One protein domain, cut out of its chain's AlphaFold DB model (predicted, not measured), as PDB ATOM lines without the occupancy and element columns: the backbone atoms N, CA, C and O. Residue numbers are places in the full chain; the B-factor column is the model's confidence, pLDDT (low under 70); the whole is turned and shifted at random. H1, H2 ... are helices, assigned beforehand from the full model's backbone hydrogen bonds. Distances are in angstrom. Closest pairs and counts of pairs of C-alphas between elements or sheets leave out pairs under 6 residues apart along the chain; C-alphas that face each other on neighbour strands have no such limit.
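AT A GLANCE: This is residues 56 to 107 of the 113 residues of an uncharacterized protein of Nitrospirae bacterium (UniProt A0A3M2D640). Helix H2 lies in the middle, with H1 packed on one side of it at a slant and a long looping link, residues 69 to 92, on the other. The link leaves the end of H1, passes H2 and folds back to the start of H2. The printed part has 52 residues with two named helices, H1 then H2, and no named strand; its class is all helix. It is compact, with a radius of gyration of the C-alphas of 10.8 A, and spans 30 by 21 by 16 A.

IN THESE COORDINATES: H2, residues 93 to 106, measures 19.8 A from C-alpha 93 at (-127.212, 463.817, -5.060) to C-alpha 106 at (-143.554, 474.787, -7.469). H1, residues 56 to 68, measures 18.4 A and begins with C-alpha 56 at (-132.218, 462.752, 6.800).

HOW THE PARTS SIT: H2 and H1 touch, the closest C-alphas being those of Tyr 101 and Leu 62, 5.9 A apart. They run the same way at a steep tilt of 42 degrees. In both helices every O i to N i+4 pair is within hydrogen-bond range.

THE WHOLE: The C-alphas of Lys 67 and Gly 79 are the two farthest apart, at 30.0 A. The link from H1 to H2 is long, with 24 residues. The printed part has no cut, and no printed residue has a pLDDT under 70.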
ATOM      1  N   ALA A  56    -132.096 461.730   5.764       87.81
ATOM      2  CA  ALA A  56    -132.218 462.752   6.800       87.81
ATOM      3  C   ALA A  56    -131.555 464.075   6.381       87.81
ATOM      4  O   ALA A  56    -132.098 465.153   6.629       87.81
ATOM      5  N   ALA A  57    -130.413 464.016   5.690       87.31
ATOM      6  CA  ALA A  57    -129.779 465.205   5.125       87.31
ATOM      7  C   ALA A  57    -130.617 465.859   4.013       87.31
ATOM      8  O   ALA A  57    -130.616 467.088   3.890       87.31
ATOM      9  N   VAL A  58    -131.328 465.065   3.204       89.62
ATOM     10  CA  VAL A  58    -132.268 465.586   2.197       89.62
ATOM     11  C   VAL A  58    -133.429 466.300   2.878       89.62
ATOM     12  O   VAL A  58    -133.693 467.456   2.543       89.62
ATOM     13  N   ASP A  59    -134.062 465.661   3.859       91.69
ATOM     14  CA  ASP A  59    -135.219 466.213   4.568       91.69
ATOM     15  C   ASP A  59    -134.859 467.518   5.283       91.69
ATOM     16  O   ASP A  59    -135.530 468.537   5.105       91.69
ATOM     17  N   LYS A  60    -133.726 467.532   5.995       93.12
ATOM     18  CA  LYS A  60    -133.211 468.737   6.653       93.12
ATOM     19  C   LYS A  60    -132.943 469.865   5.655       93.12
ATOM     20  O   LYS A  60    -133.290 471.017   5.909       93.12
ATOM     21  N   TYR A  61    -132.338 469.553   4.508       91.19
ATOM     22  CA  TYR A  61    -132.114 470.553   3.465       91.19
ATOM     23  C   TYR A  61    -133.430 471.124   2.928       91.19
ATOM     24  O   TYR A  61    -133.510 472.336   2.707       91.19
ATOM     25  N   LEU A  62    -134.439 470.276   2.702       93.75
ATOM     26  CA  LEU A  62    -135.746 470.708   2.207       93.75
ATOM     27  C   LEU A  62    -136.432 471.622   3.218       93.75
ATOM     28  O   LEU A  62    -136.862 472.709   2.839       93.75
ATOM     29  N   GLU A  63    -136.464 471.234   4.493       94.50
ATOM     30  CA  GLU A  63    -137.049 472.038   5.568       94.50
ATOM     31  C   GLU A  63    -136.388 473.420   5.660       94.50
ATOM     32  O   GLU A  63    -137.065 474.451   5.617       94.50
ATOM     33  N   GLU A  64    -135.054 473.462   5.721       94.44
ATOM     34  CA  GLU A  64    -134.310 474.718   5.818       94.44
ATOM     35  C   GLU A  64    -134.495 475.603   4.580       94.44
ATOM     36  O   GLU A  64    -134.571 476.828   4.704       94.44
ATOM     37  N   SER A  65    -134.543 475.007   3.387       92.81
ATOM     38  CA  SER A  65    -134.669 475.750   2.130       92.81
ATOM     39  C   SER A  65    -136.077 476.314   1.961       92.81
ATOM     40  O   SER A  65    -136.224 477.511   1.708       92.81
ATOM     41  N   LEU A  66    -137.105 475.497   2.213       92.25
ATOM     42  CA  LEU A  66    -138.505 475.922   2.187       92.25
ATOM     43  C   LEU A  66    -138.765 477.032   3.208       92.25
ATOM     44  O   LEU A  66    -139.389 478.036   2.871       92.25
ATOM     45  N   LYS A  67    -138.211 476.917   4.422       94.56
ATOM     46  CA  LYS A  67    -138.325 477.952   5.462       94.56
ATOM     47  C   LYS A  67    -137.693 479.284   5.052       94.56
ATOM     48  O   LYS A  67    -138.183 480.339   5.446       94.56
ATOM     49  N   LYS A  68    -136.610 479.251   4.271       93.31
ATOM     50  CA  LYS A  68    -135.962 480.461   3.738       93.31
ATOM     51  C   LYS A  68    -136.762 481.105   2.602       93.31
ATOM     52  O   LYS A  68    -136.530 482.273   2.310       93.31
ATOM     53  N   GLY A  69    -137.657 480.365   1.941       89.94
ATOM     54  CA  GLY A  69    -138.508 480.872   0.859       89.94
ATOM     55  C   GLY A  69    -137.751 481.320  -0.398       89.94
ATOM     56  O   GLY A  69    -138.346 481.918  -1.297       89.94
ATOM     57  N   VAL A  70    -136.446 481.046  -0.478       91.12
ATOM     58  CA  VAL A  70    -135.598 481.434  -1.611       91.12
ATOM     59  C   VAL A  70    -135.925 480.547  -2.801       91.12
ATOM     60  O   VAL A  70    -135.971 479.326  -2.661       91.12
ATOM     61  N   LYS A  71    -136.102 481.148  -3.979       94.38
ATOM     62  CA  LYS A  71    -136.411 480.395  -5.195       94.38
ATOM     63  C   LYS A  71    -135.370 479.292  -5.458       94.38
ATOM     64  O   LYS A  71    -134.166 479.557  -5.358       94.38
ATOM     65  N   PRO A  72    -135.810 478.065  -5.785       95.19
ATOM     66  CA  PRO A  72    -134.917 476.970  -6.146       95.19
ATOM     67  C   PRO A  72    -134.224 477.246  -7.488       95.19
ATOM     68  O   PRO A  72    -134.602 478.146  -8.234       95.19
ATOM     69  N   VAL A  73    -133.210 476.440  -7.816       94.12
ATOM     70  CA  VAL A  73    -132.562 476.481  -9.137       94.12
ATOM     71  C   VAL A  73    -133.607 476.190 -10.215       94.12
ATOM     72  O   VAL A  73    -134.250 475.148 -10.174       94.12
ATOM     73  N   GLU A  74    -133.770 477.095 -11.177       93.50
ATOM     74  CA  GLU A  74    -134.826 476.983 -12.194       93.50
ATOM     75  C   GLU A  74    -134.403 476.192 -13.438       93.50
ATOM     76  O   GLU A  74    -135.261 475.714 -14.172       93.50
ATOM     77  N   SER A  75    -133.097 476.021 -13.656       93.56
ATOM     78  CA  SER A  75    -132.570 475.282 -14.803       93.56
ATOM     79  C   SER A  75    -132.355 473.799 -14.471       93.56
ATOM     80  O   SER A  75    -131.721 473.502 -13.448       93.56
ATOM     81  N   PRO A  76    -132.831 472.870 -15.322       94.38
ATOM     82  CA  PRO A  76    -132.568 471.451 -15.150       94.38
ATOM     83  C   PRO A  76    -131.093 471.095 -15.418       94.38
ATOM     84  O   PRO A  76    -130.359 471.850 -16.063       94.38
ATOM     85  N   PRO A  77    -130.628 469.923 -14.949       94.00
ATOM     86  CA  PRO A  77    -129.289 469.446 -15.267       94.00
ATOM     87  C   PRO A  77    -129.112 469.169 -16.772       94.00
ATOM     88  O   PRO A  77    -130.087 468.877 -17.472       94.00
ATOM     89  N   PRO A  78    -127.863 469.168 -17.273       93.19
ATOM     90  CA  PRO A  78    -127.575 468.750 -18.641       93.19
ATOM     91  C   PRO A  78    -128.139 467.355 -18.935       93.19
ATOM     92  O   PRO A  78    -127.938 466.425 -18.155       93.19
ATOM     93  N   GLY A  79    -128.826 467.214 -20.070       90.88
ATOM     94  CA  GLY A  79    -129.402 465.941 -20.508       90.88
ATOM     95  C   GLY A  79    -130.748 465.572 -19.878       90.88
ATOM     96  O   GLY A  79    -131.200 464.451 -20.102       90.88
ATOM     97  N   TRP A  80    -131.390 466.482 -19.130       94.75
ATOM     98  CA  TRP A  80    -132.786 466.342 -18.695       94.75
ATOM     99  C   TRP A  80    -133.697 466.016 -19.879       94.75
ATOM    100  O   TRP A  80    -133.545 466.610 -20.944       94.75
ATOM    101  N   ARG A  81    -134.627 465.068 -19.713       94.31
ATOM    102  CA  ARG A  81    -135.491 464.581 -20.802       94.31
ATOM    103  C   ARG A  81    -136.974 464.743 -20.477       94.31
ATOM    104  O   ARG A  81    -137.336 464.804 -19.299       94.31
ATOM    105  N   PRO A  82    -137.850 464.748 -21.497       94.19
ATOM    106  CA  PRO A  82    -139.289 464.751 -21.276       94.19
ATOM    107  C   PRO A  82    -139.727 463.555 -20.418       94.19
ATOM    108  O   PRO A  82    -139.286 462.427 -20.641       94.19
ATOM    109  N   GLY A  83    -140.588 463.814 -19.432       91.50
ATOM    110  CA  GLY A  83    -141.125 462.795 -18.523       91.50
ATOM    111  C   GLY A  83    -140.201 462.389 -17.371       91.50
ATOM    112  O   GLY A  83    -140.571 461.517 -16.587       91.50
ATOM    113  N   TRP A  84    -139.016 462.993 -17.241       94.25
ATOM    114  CA  TRP A  84    -138.147 462.725 -16.098       94.25
ATOM    115  C   TRP A  84    -138.703 463.302 -14.796       94.25
ATOM    116  O   TRP A  84    -139.315 464.369 -14.752       94.25
ATOM    117  N   THR A  85    -138.426 462.582 -13.715       94.50
ATOM    118  CA  THR A  85    -138.671 462.985 -12.332       94.50
ATOM    119  C   THR A  85    -137.343 463.082 -11.588       94.50
ATOM    120  O   THR A  85    -136.280 462.734 -12.113       94.50
ATOM    121  N   CYS A  86    -137.380 463.502 -10.323       92.44
ATOM    122  CA  CYS A  86    -136.176 463.529  -9.494       92.44
ATOM    123  C   CYS A  86    -135.525 462.144  -9.355       92.44
ATOM    124  O   CYS A  86    -134.304 462.063  -9.262       92.44
ATOM    125  N   ALA A  87    -136.303 461.057  -9.434       90.00
ATOM    126  CA  ALA A  87    -135.785 459.691  -9.376       90.00
ATOM    127  C   ALA A  87    -134.876 459.331 -10.563       90.00
ATOM    128  O   ALA A  87    -134.094 458.396 -10.460       90.00
ATOM    129  N   ASN A  88    -134.925 460.075 -11.673       92.12
ATOM    130  CA  ASN A  88    -134.017 459.877 -12.808       92.12
ATOM    131  C   ASN A  88    -132.623 460.490 -12.576       92.12
ATOM    132  O   ASN A  88    -131.700 460.231 -13.344       92.12
ATOM    133  N   LEU A  89    -132.443 461.286 -11.517       91.06
ATOM    134  CA  LEU A  89    -131.197 461.995 -11.200       91.06
ATOM    135  C   LEU A  89    -130.296 461.206 -10.240       91.06
ATOM    136  O   LEU A  89    -129.585 461.783  -9.416       91.06
ATOM    137  N   THR A  90    -130.303 459.879 -10.368       85.88
ATOM    138  CA  THR A  90    -129.572 458.942  -9.495       85.88
ATOM    139  C   THR A  90    -128.056 459.145  -9.514       85.88
ATOM    140  O   THR A  90    -127.352 458.799  -8.572       85.88
ATOM    141  N   TYR A  91    -127.542 459.759 -10.579       85.88
ATOM    142  CA  TYR A  91    -126.123 460.031 -10.788       85.88
ATOM    143  C   TYR A  91    -125.599 461.240  -9.997       85.88
ATOM    144  O   TYR A  91    -124.394 461.489  -9.984       85.88
ATOM    145  N   SER A  92    -126.468 462.043  -9.376       88.81
ATOM    146  CA  SER A  92    -126.029 463.220  -8.626       88.81
ATOM    147  C   SER A  92    -126.980 463.582  -7.497       88.81
ATOM    148  O   SER A  92    -128.057 464.138  -7.713       88.81
ATOM    149  N   PHE A  93    -126.501 463.403  -6.266       89.06
ATOM    150  CA  PHE A  93    -127.212 463.817  -5.060       89.06
ATOM    151  C   PHE A  93    -127.603 465.304  -5.076       89.06
ATOM    152  O   PHE A  93    -128.703 465.668  -4.666       89.06
ATOM    153  N   ARG A  94    -126.735 466.183  -5.602       91.62
ATOM    154  CA  ARG A  94    -127.023 467.621  -5.722       91.62
ATOM    155  C   ARG A  94    -128.221 467.877  -6.634       91.62
ATOM    156  O   ARG A  94    -129.105 468.642  -6.256       91.62
ATOM    157  N   TRP A  95    -128.241 467.272  -7.823       93.94
ATOM    158  CA  TRP A  95    -129.336 467.458  -8.777       93.94
ATOM    159  C   TRP A  95    -130.629 466.835  -8.272       93.94
ATOM    160  O   TRP A  95    -131.667 467.490  -8.324       93.94
ATOM    161  N   TYR A  96    -130.547 465.636  -7.698       92.94
ATOM    162  CA  TYR A  96    -131.658 464.975  -7.023       92.94
ATOM    163  C   TYR A  96    -132.295 465.872  -5.950       92.94
ATOM    164  O   TYR A  96    -133.482 466.184  -6.013       92.94
ATOM    165  N   ARG A  97    -131.495 466.364  -5.001       93.19
ATOM    166  CA  ARG A  97    -131.973 467.193  -3.890       93.19
ATOM    167  C   ARG A  97    -132.522 468.546  -4.355       93.19
ATOM    168  O   ARG A  97    -133.537 469.009  -3.843       93.19
ATOM    169  N   ASN A  98    -131.878 469.175  -5.339       94.69
ATOM    170  CA  ASN A  98    -132.379 470.415  -5.938       94.69
ATOM    171  C   ASN A  98    -133.704 470.193  -6.681       94.69
ATOM    172  O   ASN A  98    -134.584 471.043  -6.591       94.69
ATOM    173  N   CYS A  99    -133.859 469.062  -7.376       95.31
ATOM    174  CA  CYS A  99    -135.107 468.688  -8.038       95.31
ATOM    175  C   CYS A  99    -136.237 468.517  -7.028       95.31
ATOM    176  O   CYS A  99    -137.325 469.047  -7.234       95.31
ATOM    177  N   LEU A 100    -135.975 467.822  -5.914       94.94
ATOM    178  CA  LEU A 100    -136.957 467.683  -4.841       94.94
ATOM    179  C   LEU A 100    -137.380 469.049  -4.311       94.94
ATOM    180  O   LEU A 100    -138.571 469.298  -4.158       94.94
ATOM    181  N   TYR A 101    -136.421 469.952  -4.088       96.12
ATOM    182  CA  TYR A 101    -136.744 471.295  -3.621       96.12
ATOM    183  C   TYR A 101    -137.573 472.077  -4.644       96.12
ATOM    184  O   TYR A 101    -138.584 472.670  -4.279       96.12
ATOM    185  N   TYR A 102    -137.201 472.017  -5.925       96.75
ATOM    186  CA  TYR A 102    -137.967 472.620  -7.015       96.75
ATOM    187  C   TYR A 102    -139.408 472.101  -7.056       96.75
ATOM    188  O   TYR A 102    -140.350 472.891  -7.052       96.75
ATOM    189  N   HIS A 103    -139.578 470.780  -7.016       96.12
ATOM    190  CA  HIS A 103    -140.881 470.128  -7.036       96.12
ATOM    191  C   HIS A 103    -141.723 470.473  -5.800       96.12
ATOM    192  O   HIS A 103    -142.912 470.734  -5.933       96.12
ATOM    193  N   HIS A 104    -141.128 470.538  -4.606       95.25
ATOM    194  CA  HIS A 104    -141.835 470.976  -3.398       95.25
ATOM    195  C   HIS A 104    -142.258 472.447  -3.455       95.25
ATOM    196  O   HIS A 104    -143.334 472.786  -2.969       95.25
ATOM    197  N   TYR A 105    -141.421 473.316  -4.024       95.94
ATOM    198  CA  TYR A 105    -141.687 474.750  -4.096       95.94
ATOM    199  C   TYR A 105    -142.754 475.093  -5.147       95.94
ATOM    200  O   TYR A 105    -143.623 475.922  -4.891       95.94
ATOM    201  N   TYR A 106    -142.691 474.466  -6.326       95.69
ATOM    202  CA  TYR A 106    -143.554 474.787  -7.469       95.69
ATOM    203  C   TYR A 106    -144.711 473.800  -7.693       95.69
ATOM    204  O   TYR A 106    -145.696 474.152  -8.338       95.69
ATOM    205  N   GLY A 107    -144.617 472.573  -7.179       95.69
ATOM    206  CA  GLY A 107    -145.612 471.513  -7.387       95.69
ATOM    207  C   GLY A 107    -145.497 470.772  -8.725       95.69
ATOM    208  O   GLY A 107    -146.362 469.964  -9.047       95.69
TER     209      GLY A 107